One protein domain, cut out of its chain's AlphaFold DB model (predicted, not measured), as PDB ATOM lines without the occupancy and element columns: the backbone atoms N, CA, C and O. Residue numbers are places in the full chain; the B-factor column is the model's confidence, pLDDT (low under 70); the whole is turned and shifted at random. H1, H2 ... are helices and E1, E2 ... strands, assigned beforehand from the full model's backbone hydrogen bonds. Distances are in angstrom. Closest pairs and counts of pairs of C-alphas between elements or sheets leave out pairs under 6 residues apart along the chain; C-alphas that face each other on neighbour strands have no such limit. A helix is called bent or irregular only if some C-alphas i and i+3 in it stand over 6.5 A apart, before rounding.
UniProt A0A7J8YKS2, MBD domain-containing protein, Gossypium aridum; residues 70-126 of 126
ATOM      1  N   ASN A  70     335.426 281.852 391.827       61.62
ATOM      2  CA  ASN A  70     335.027 280.445 391.760       61.62
ATOM      3  C   ASN A  70     336.171 279.646 391.121       61.62
ATOM      4  O   ASN A  70     336.044 279.053 390.061       61.62
ATOM      5  N   PHE A  71     337.360 279.780 391.698       59.09
ATOM      6  CA  PHE A  71     338.539 279.072 391.260       59.09
ATOM      7  C   PHE A  71     339.004 278.247 392.442       59.09
ATOM      8  O   PHE A  71     339.447 278.783 393.461       59.09
ATOM      9  N   ASP A  72     338.825 276.940 392.319       62.81
ATOM     10  CA  ASP A  72     339.242 275.998 393.334       62.81
ATOM     11  C   ASP A  72     340.751 275.765 393.210       62.81
ATOM     12  O   ASP A  72     341.234 275.100 392.295       62.81
ATOM     13  N   PHE A  73     341.514 276.353 394.132       59.50
ATOM     14  CA  PHE A  73     342.962 276.150 394.217       59.50
ATOM     15  C   PHE A  73     343.340 274.744 394.714       59.50
ATOM     16  O   PHE A  73     344.522 274.404 394.693       59.50
ATOM     17  N   ILE A  74     342.372 273.950 395.186       63.41
ATOM     18  CA  ILE A  74     342.567 272.566 395.629       63.41
ATOM     19  C   ILE A  74     342.371 271.598 394.459       63.41
ATOM     20  O   ILE A  74     343.153 270.664 394.310       63.41
ATOM     21  N   ASN A  75     341.395 271.864 393.589       63.12
ATOM     22  CA  ASN A  75     341.119 271.074 392.385       63.12
ATOM     23  C   ASN A  75     341.611 271.789 391.120       63.12
ATOM     24  O   ASN A  75     340.848 272.054 390.189       63.12
ATOM     25  N   VAL A  76     342.902 272.121 391.087       69.06
ATOM     26  CA  VAL A  76     343.516 272.697 389.886       69.06
ATOM     27  C   VAL A  76     343.620 271.604 388.817       69.06
ATOM     28  O   VAL A  76     344.107 270.514 389.127       69.06
ATOM     29  N   PRO A  77     343.211 271.872 387.565       66.94
ATOM     30  CA  PRO A  77     343.415 270.934 386.470       66.94
ATOM     31  C   PRO A  77     344.894 270.567 386.355       66.94
ATOM     32  O   PRO A  77     345.742 271.458 386.276       66.94
ATOM     33  N   GLU A  78     345.209 269.272 386.318       70.19
ATOM     34  CA  GLU A  78     346.592 268.800 386.163       70.19
ATOM     35  C   GLU A  78     347.203 269.299 384.843       70.19
ATOM     36  O   GLU A  78     348.357 269.725 384.797       70.19
ATOM     37  N   LYS A  79     346.398 269.293 383.775       78.38
ATOM     38  CA  LYS A  79     346.773 269.761 382.441       78.38
ATOM     39  C   LYS A  79     345.552 270.220 381.645       78.38
ATOM     40  O   LYS A  79     344.448 269.710 381.841       78.38
ATOM     41  N   VAL A  80     345.776 271.168 380.738       84.31
ATOM     42  CA  VAL A  80     344.797 271.616 379.741       84.31
ATOM     43  C   VAL A  80     345.474 271.582 378.378       84.31
ATOM     44  O   VAL A  80     346.455 272.295 378.162       84.31
ATOM     45  N   ASP A  81     344.946 270.759 377.481       87.62
ATOM     46  CA  ASP A  81     345.425 270.608 376.112       87.62
ATOM     47  C   ASP A  81     344.617 271.539 375.194       87.62
ATOM     48  O   ASP A  81     343.393 271.615 375.286       87.62
ATOM     49  N   TRP A  82     345.295 272.289 374.327       87.25
ATOM     50  CA  TRP A  82     344.654 273.223 373.397       87.25
ATOM     51  C   TRP A  82     344.759 272.668 371.983       87.25
ATOM     52  O   TRP A  82     345.858 272.541 371.444       87.25
ATOM     53  N   PHE A  83     343.617 272.353 371.377       86.25
ATOM     54  CA  PHE A  83     343.556 271.838 370.014       86.25
ATOM     55  C   PHE A  83     343.042 272.918 369.068       86.25
ATOM     56  O   PHE A  83     342.046 273.587 369.350       86.25
ATOM     57  N   LEU A  84     343.717 273.075 367.931       85.06
ATOM     58  CA  LEU A  84     343.255 273.936 366.852       85.06
ATOM     59  C   LEU A  84     342.131 273.208 366.111       85.06
ATOM     60  O   LEU A  84     342.378 272.250 365.380       85.06
ATOM     61  N   THR A  85     340.892 273.622 366.353       80.50
ATOM     62  CA  THR A  85     339.704 272.971 365.776       80.50
ATOM     63  C   THR A  85     339.337 273.525 364.409       80.50
ATOM     64  O   THR A  85     338.734 272.820 363.607       80.50
ATOM     65  N   ASP A  86     339.714 274.771 364.134       76.94
ATOM     66  CA  ASP A  86     339.507 275.397 362.838       76.94
ATOM     67  C   ASP A  86     340.722 276.260 362.494       76.94
ATOM     68  O   ASP A  86     341.010 277.257 363.155       76.94
ATOM     69  N   ALA A  87     341.442 275.839 361.454       76.62
ATOM     70  CA  ALA A  87     342.628 276.520 360.955       76.62
ATOM     71  C   ALA A  87     342.305 277.839 360.234       76.62
ATOM     72  O   ALA A  87     343.208 278.631 359.989       76.62
ATOM     73  N   CYS A  88     341.039 278.078 359.872       74.56
ATOM     74  CA  CYS A  88     340.617 279.301 359.197       74.56
ATOM     75  C   CYS A  88     340.168 280.394 360.178       74.56
ATOM     76  O   CYS A  88     340.284 281.576 359.861       74.56
ATOM     77  N   SER A  89     339.648 280.022 361.351       76.25
ATOM     78  CA  SER A  89     339.171 280.978 362.364       76.25
ATOM     79  C   SER A  89     340.109 281.148 363.559       76.25
ATOM     80  O   SER A  89     339.730 281.820 364.517       76.25
ATOM     81  N   ASP A  90     341.305 280.541 363.527       77.69
ATOM     82  CA  ASP A  90     342.256 280.502 364.652       77.69
ATOM     83  C   ASP A  90     341.573 280.135 365.985       77.69
ATOM     84  O   ASP A  90     341.915 280.620 367.068       77.69
ATOM     85  N   SER A  91     340.563 279.267 365.901       84.12
ATOM     86  CA  SER A  91     339.763 278.872 367.052       84.12
ATOM     87  C   SER A  91     340.463 277.742 367.792       84.12
ATOM     88  O   SER A  91     340.522 276.600 367.326       84.12
ATOM     89  N   TRP A  92     340.984 278.073 368.972       85.44
ATOM     90  CA  TRP A  92     341.591 277.117 369.889       85.44
ATOM     91  C   TRP A  92     340.557 276.600 370.883       85.44
ATOM     92  O   TRP A  92     339.954 277.370 371.634       85.44
ATOM     93  N   THR A  93     340.396 275.283 370.929       87.00
ATOM     94  CA  THR A  93     339.465 274.624 371.839       87.00
ATOM     95  C   THR A  93     340.234 273.970 372.989       87.00
ATOM     96  O   THR A  93     341.112 273.141 372.733       87.00
ATOM     97  N   PRO A  94     339.937 274.328 374.252       88.12
ATOM     98  CA  PRO A  94     340.579 273.719 375.409       88.12
ATOM     99  C   PRO A  94     339.944 272.366 375.764       88.12
ATOM    100  O   PRO A  94     338.720 272.212 375.725       88.12
ATOM    101  N   PHE A  95     340.783 271.419 376.181       83.44
ATOM    102  CA  PHE A  95     340.432 270.079 376.659       83.44
ATOM    103  C   PHE A  95     341.112 269.811 378.008       83.44
ATOM    104  O   PHE A  95     342.283 270.137 378.199       83.44
ATOM    105  N   LEU A  96     340.387 269.217 378.955       83.44
ATOM    106  CA  LEU A  96     340.932 268.733 380.224       83.44
ATOM    107  C   LEU A  96     341.100 267.213 380.126       83.44
ATOM    108  O   LEU A  96     340.135 266.459 380.237       83.44
ATOM    109  N   GLY A  97     342.331 266.756 379.897       79.50
ATOM    110  CA  GLY A  97     342.588 265.341 379.631       79.50
ATOM    111  C   GLY A  97     341.936 264.908 378.317       79.50
ATOM    112  O   GLY A  97     342.426 265.260 377.251       79.50
ATOM    113  N   ASN A  98     340.833 264.164 378.401       77.88
ATOM    114  CA  ASN A  98     340.086 263.681 377.236       77.88
ATOM    115  C   ASN A  98     338.722 264.370 377.081       77.88
ATOM    116  O   ASN A  98     338.042 264.152 376.079       77.88
ATOM    117  N   ASP A  99     338.337 265.202 378.050       81.25
ATOM    118  CA  ASP A  99     337.033 265.844 378.078       81.25
ATOM    119  C   ASP A  99     337.123 267.272 377.546       81.25
ATOM    120  O   ASP A  99     338.022 268.051 377.884       81.25
ATOM    121  N   LEU A 100     336.157 267.629 376.705       85.75
ATOM    122  CA  LEU A 100     335.994 268.996 376.241       85.75
ATOM    123  C   LEU A 100     335.636 269.889 377.430       85.75
ATOM    124  O   LEU A 100     334.714 269.589 378.192       85.75
ATOM    125  N   VAL A 101     336.327 271.019 377.566       84.94
ATOM    126  CA  VAL A 101     336.034 271.955 378.655       84.94
ATOM    127  C   VAL A 101     334.631 272.549 378.471       84.94
ATOM    128  O   VAL A 101     334.352 273.101 377.400       84.94
ATOM    129  N   PRO A 102     333.756 272.494 379.494       86.31
ATOM    130  CA  PRO A 102     332.437 273.115 379.437       86.31
ATOM    131  C   PRO A 102     332.512 274.636 379.287       86.31
ATOM    132  O   PRO A 102     333.400 275.294 379.837       86.31
ATOM    133  N   ASP A 103     331.529 275.222 378.605       82.44
ATOM    134  CA  ASP A 103     331.509 276.668 378.353       82.44
ATOM    135  C   ASP A 103     331.396 277.504 379.635       82.44
ATOM    136  O   ASP A 103     331.966 278.591 379.705       82.44
ATOM    137  N   SER A 104     330.758 276.974 380.685       80.94
ATOM    138  CA  SER A 104     330.725 277.610 382.010       80.94
ATOM    139  C   SER A 104     332.132 277.845 382.564       80.94
ATOM    140  O   SER A 104     332.456 278.937 383.021       80.94
ATOM    141  N   THR A 105     333.003 276.844 382.440       82.25
ATOM    142  CA  THR A 105     334.394 276.923 382.892       82.25
ATOM    143  C   THR A 105     335.195 277.903 382.036       82.25
ATOM    144  O   THR A 105     335.957 278.709 382.571       82.25
ATOM    145  N   LYS A 106     334.979 277.909 380.712       84.75
ATOM    146  CA  LYS A 106     335.600 278.899 379.812       84.75
ATOM    147  C   LYS A 106     335.196 280.328 380.188       84.75
ATOM    148  O   LYS A 106     336.036 281.228 380.176       84.75
ATOM    149  N   GLN A 107     333.930 280.538 380.549       86.00
ATOM    150  CA  GLN A 107     333.421 281.838 380.976       86.00
ATOM    151  C   GLN A 107     334.044 282.289 382.304       86.00
ATOM    152  O   GLN A 107     334.438 283.452 382.425       86.00
ATOM    153  N   ASP A 108     334.193 281.381 383.270       83.81
ATOM    154  CA  ASP A 108     334.869 281.675 384.536       83.81
ATOM    155  C   ASP A 108     336.338 282.066 384.316       83.81
ATOM    156  O   ASP A 108     336.829 283.027 384.919       83.81
ATOM    157  N   TRP A 109     337.035 281.395 383.392       86.31
ATOM    158  CA  TRP A 109     338.399 281.766 383.005       86.31
ATOM    159  C   TRP A 109     338.444 283.156 382.372       86.31
ATOM    160  O   TRP A 109     339.253 283.989 382.787       86.31
ATOM    161  N   ALA A 110     337.555 283.442 381.416       85.25
ATOM    162  CA  ALA A 110     337.466 284.754 380.781       85.25
ATOM    163  C   ALA A 110     337.228 285.865 381.819       85.25
ATOM    164  O   ALA A 110     337.943 286.868 381.829       85.25
ATOM    165  N   ALA A 111     336.300 285.653 382.759       84.62
ATOM    166  CA  ALA A 111     336.020 286.594 383.840       84.62
ATOM    167  C   ALA A 111     337.237 286.815 384.758       84.62
ATOM    168  O   ALA A 111     337.531 287.956 385.137       84.62
ATOM    169  N   ALA A 112     337.978 285.752 385.090       79.62
ATOM    170  CA  ALA A 112     339.207 285.850 385.872       79.62
ATOM    171  C   ALA A 112     340.286 286.670 385.140       79.62
ATOM    172  O   ALA A 112     340.911 287.548 385.749       79.62
ATOM    173  N   PHE A 113     340.462 286.455 383.832       78.06
ATOM    174  CA  PHE A 113     341.390 287.235 383.009       78.06
ATOM    175  C   PHE A 113     340.985 288.710 382.920       78.06
ATOM    176  O   PHE A 113     341.832 289.581 383.131       78.06
ATOM    177  N   THR A 114     339.704 289.016 382.700       80.06
ATOM    178  CA  THR A 114     339.211 290.400 382.700       80.06
ATOM    179  C   THR A 114     339.410 291.071 384.061       80.06
ATOM    180  O   THR A 114     339.848 292.219 384.137       80.06
ATOM    181  N   SER A 115     339.165 290.364 385.169       73.94
ATOM    182  CA  SER A 115     339.421 290.917 386.503       73.94
ATOM    183  C   SER A 115     340.904 291.233 386.727       73.94
ATOM    184  O   SER A 115     341.223 292.181 387.452       73.94
ATOM    185  N   LEU A 116     341.815 290.451 386.141       70.62
ATOM    186  CA  LEU A 116     343.252 290.675 386.260       70.62
ATOM    187  C   LEU A 116     343.707 291.892 385.445       70.62
ATOM    188  O   LEU A 116     344.509 292.687 385.940       70.62
ATOM    189  N   THR A 117     343.190 292.066 384.227       69.38
ATOM    190  CA  THR A 117     343.555 293.198 383.361       69.38
ATOM    191  C   THR A 117     343.052 294.529 383.919       69.38
ATOM    192  O   THR A 117     343.815 295.495 383.941       69.38
ATOM    193  N   VAL A 118     341.841 294.564 384.489       64.69
ATOM    194  CA  VAL A 118     341.293 295.751 385.176       64.69
ATOM    195  C   VAL A 118     342.127 296.131 386.404       64.69
ATOM    196  O   VAL A 118     342.365 297.307 386.671       64.69
ATOM    197  N   LYS A 119     342.629 295.145 387.154       58.25
ATOM    198  CA  LYS A 119     343.491 295.417 388.311       58.25
ATOM    199  C   LYS A 119     344.859 295.961 387.884       58.25
ATOM    200  O   LYS A 119     345.391 296.857 388.537       58.25
ATOM    201  N   LYS A 120     345.415 295.460 386.776       58.97
ATOM    202  CA  LYS A 120     346.725 295.886 386.263       58.97
ATOM    203  C   LYS A 120     346.708 297.307 385.694       58.97
ATOM    204  O   LYS A 120     347.657 298.046 385.932       58.97
ATOM    205  N   SER A 121     345.630 297.717 385.020       58.69
ATOM    206  CA  SER A 121     345.491 299.097 384.527       58.69
ATOM    207  C   SER A 121     345.410 300.115 385.668       58.69
ATOM    208  O   SER A 121     346.002 301.185 385.576       58.69
ATOM    209  N   SER A 122     344.780 299.756 386.790       54.50
ATOM    210  CA  SER A 122     344.705 300.621 387.975       54.50
ATOM    211  C   SER A 122     346.015 300.751 388.771       54.50
ATOM    212  O   SER A 122     346.137 301.657 389.591       54.50
ATOM    213  N   GLN A 123     347.001 299.874 388.540       48.25
ATOM    214  CA  GLN A 123     348.306 299.918 389.213       48.25
ATOM    215  C   GLN A 123     349.373 300.694 388.416       48.25
ATOM    216  O   GLN A 123     350.411 301.028 388.972       48.25
ATOM    217  N   ALA A 124     349.116 301.007 387.143       50.50
ATOM    218  CA  ALA A 124     350.041 301.732 386.267       50.50
ATOM    219  C   ALA A 124     349.836 303.267 386.252       50.50
ATOM    220  O   ALA A 124     350.463 303.945 385.447       50.50
ATOM    221  N   MET A 125     348.957 303.816 387.103       48.66
ATOM    222  CA  MET A 125     348.628 305.256 387.159       48.66
ATOM    223  C   MET A 125     349.149 305.982 388.416       48.66
ATOM    224  O   MET A 125     348.549 306.968 388.838       48.66
ATOM    225  N   PHE A 126     350.249 305.526 389.019       42.00
ATOM    226  CA  PHE A 126     350.938 306.268 390.084       42.00
ATOM    227  C   PHE A 126     352.445 306.272 389.867       42.00
ATOM    228  O   PHE A 126     352.983 305.190 389.541       42.00
TER     229      PHE A 126
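This is residues 70 to 126 of the 126 residues of the protein "MBD domain-containing protein" of Gossypium aridum (UniProt A0A7J8YKS2). Picture one small hairpin of two strands, E1 and E2, and one long helix, H1, that starts beside it and runs away from it roughly crosswise, its far half sticking out as a free arm. Before the hairpin, residues 70 to 80 form a lead-in with no named element, which reaches the hairpin at the end away from its turn. The printed part has 57 residues, with two named strands and one named helix in the order E1, E2, H1; the sheet has the order E1 - E2, antiparallel, and the class is mixed, helices and strands. The whole is loose, with a radius of gyration of the C-alphas of 14.6 A, and its outline is flat, spanning 45 by 35 by 17 A, with the free arm of residues 113 to 126 adding to its length.

Start at residue 70 and go along the lead-in until you reach E1, residues 81 to 86, the first strand of the sheet. After a tight link of 4 residues you meet E2, residues 91 to 96, and the two strands are a hairpin, antiparallel neighbours with 148 degrees between their N-to-C directions. Look at the C-alphas that face each other: those of Trp 82 and Pro 94 are 4.6 A apart, and those of Leu 84 and Trp 92 are 4.7 A apart. Now look at the backbone atoms near the end away from the turn: N 81 and O 95 are 2.8 A apart, within hydrogen-bond range, and so are N 95 and O 81, also at 2.8 A. Past E2, residues 99 to 100 form a short antiparallel pairing with residues 95 to 96 of E2. A short link of 6 residues joins E2 to H1, residues 103 to 123. E1 and H1 are apart, with no C-alpha of the one within 8 A of the other. Check the backbone of H1 and you will find each O i to N i+4 pair inside it within hydrogen-bond range.

Find C-alpha 81 at (345.425, 270.608, 376.112), where E1 begins; its residues 81 to 86 measure 15.3 A from first to last C-alpha. E2, residues 91 to 96, starts at C-alpha 91, printed at (339.763, 278.872, 367.052), and measures 16.7 A. H1, residues 103 to 123, begins at C-alpha 103, at (331.509, 276.668, 378.353); from there the helix runs 30.7 A to C-alpha 123, at (348.306, 299.918, 389.213). It is not bent.

The two C-alphas farthest apart are those of Asn 98, between E2 and H1, and Phe 126, the chain's last residue, at 45.8 A. From the first printed C-alpha, Asn 70, to the last, Phe 126, the distance is 30.4 A. Residues 113 to 126, of which 113 to 123 belong to H1, stand free; without them the body has 43 residues, spans 36 by 22 by 12 A and has a radius of gyration of 11.5 A. The printed part has no cut, and neither of the two links is long. Read the B-factor column for the model's confidence: the mean pLDDT of the printed part is 74.5, with means of 84 for E1, 85 for E2 and 74 for H1. It is under 70 in 18 residues, namely residues 70 to 77 and residues 117 to 126, the latter including the last residues of H1.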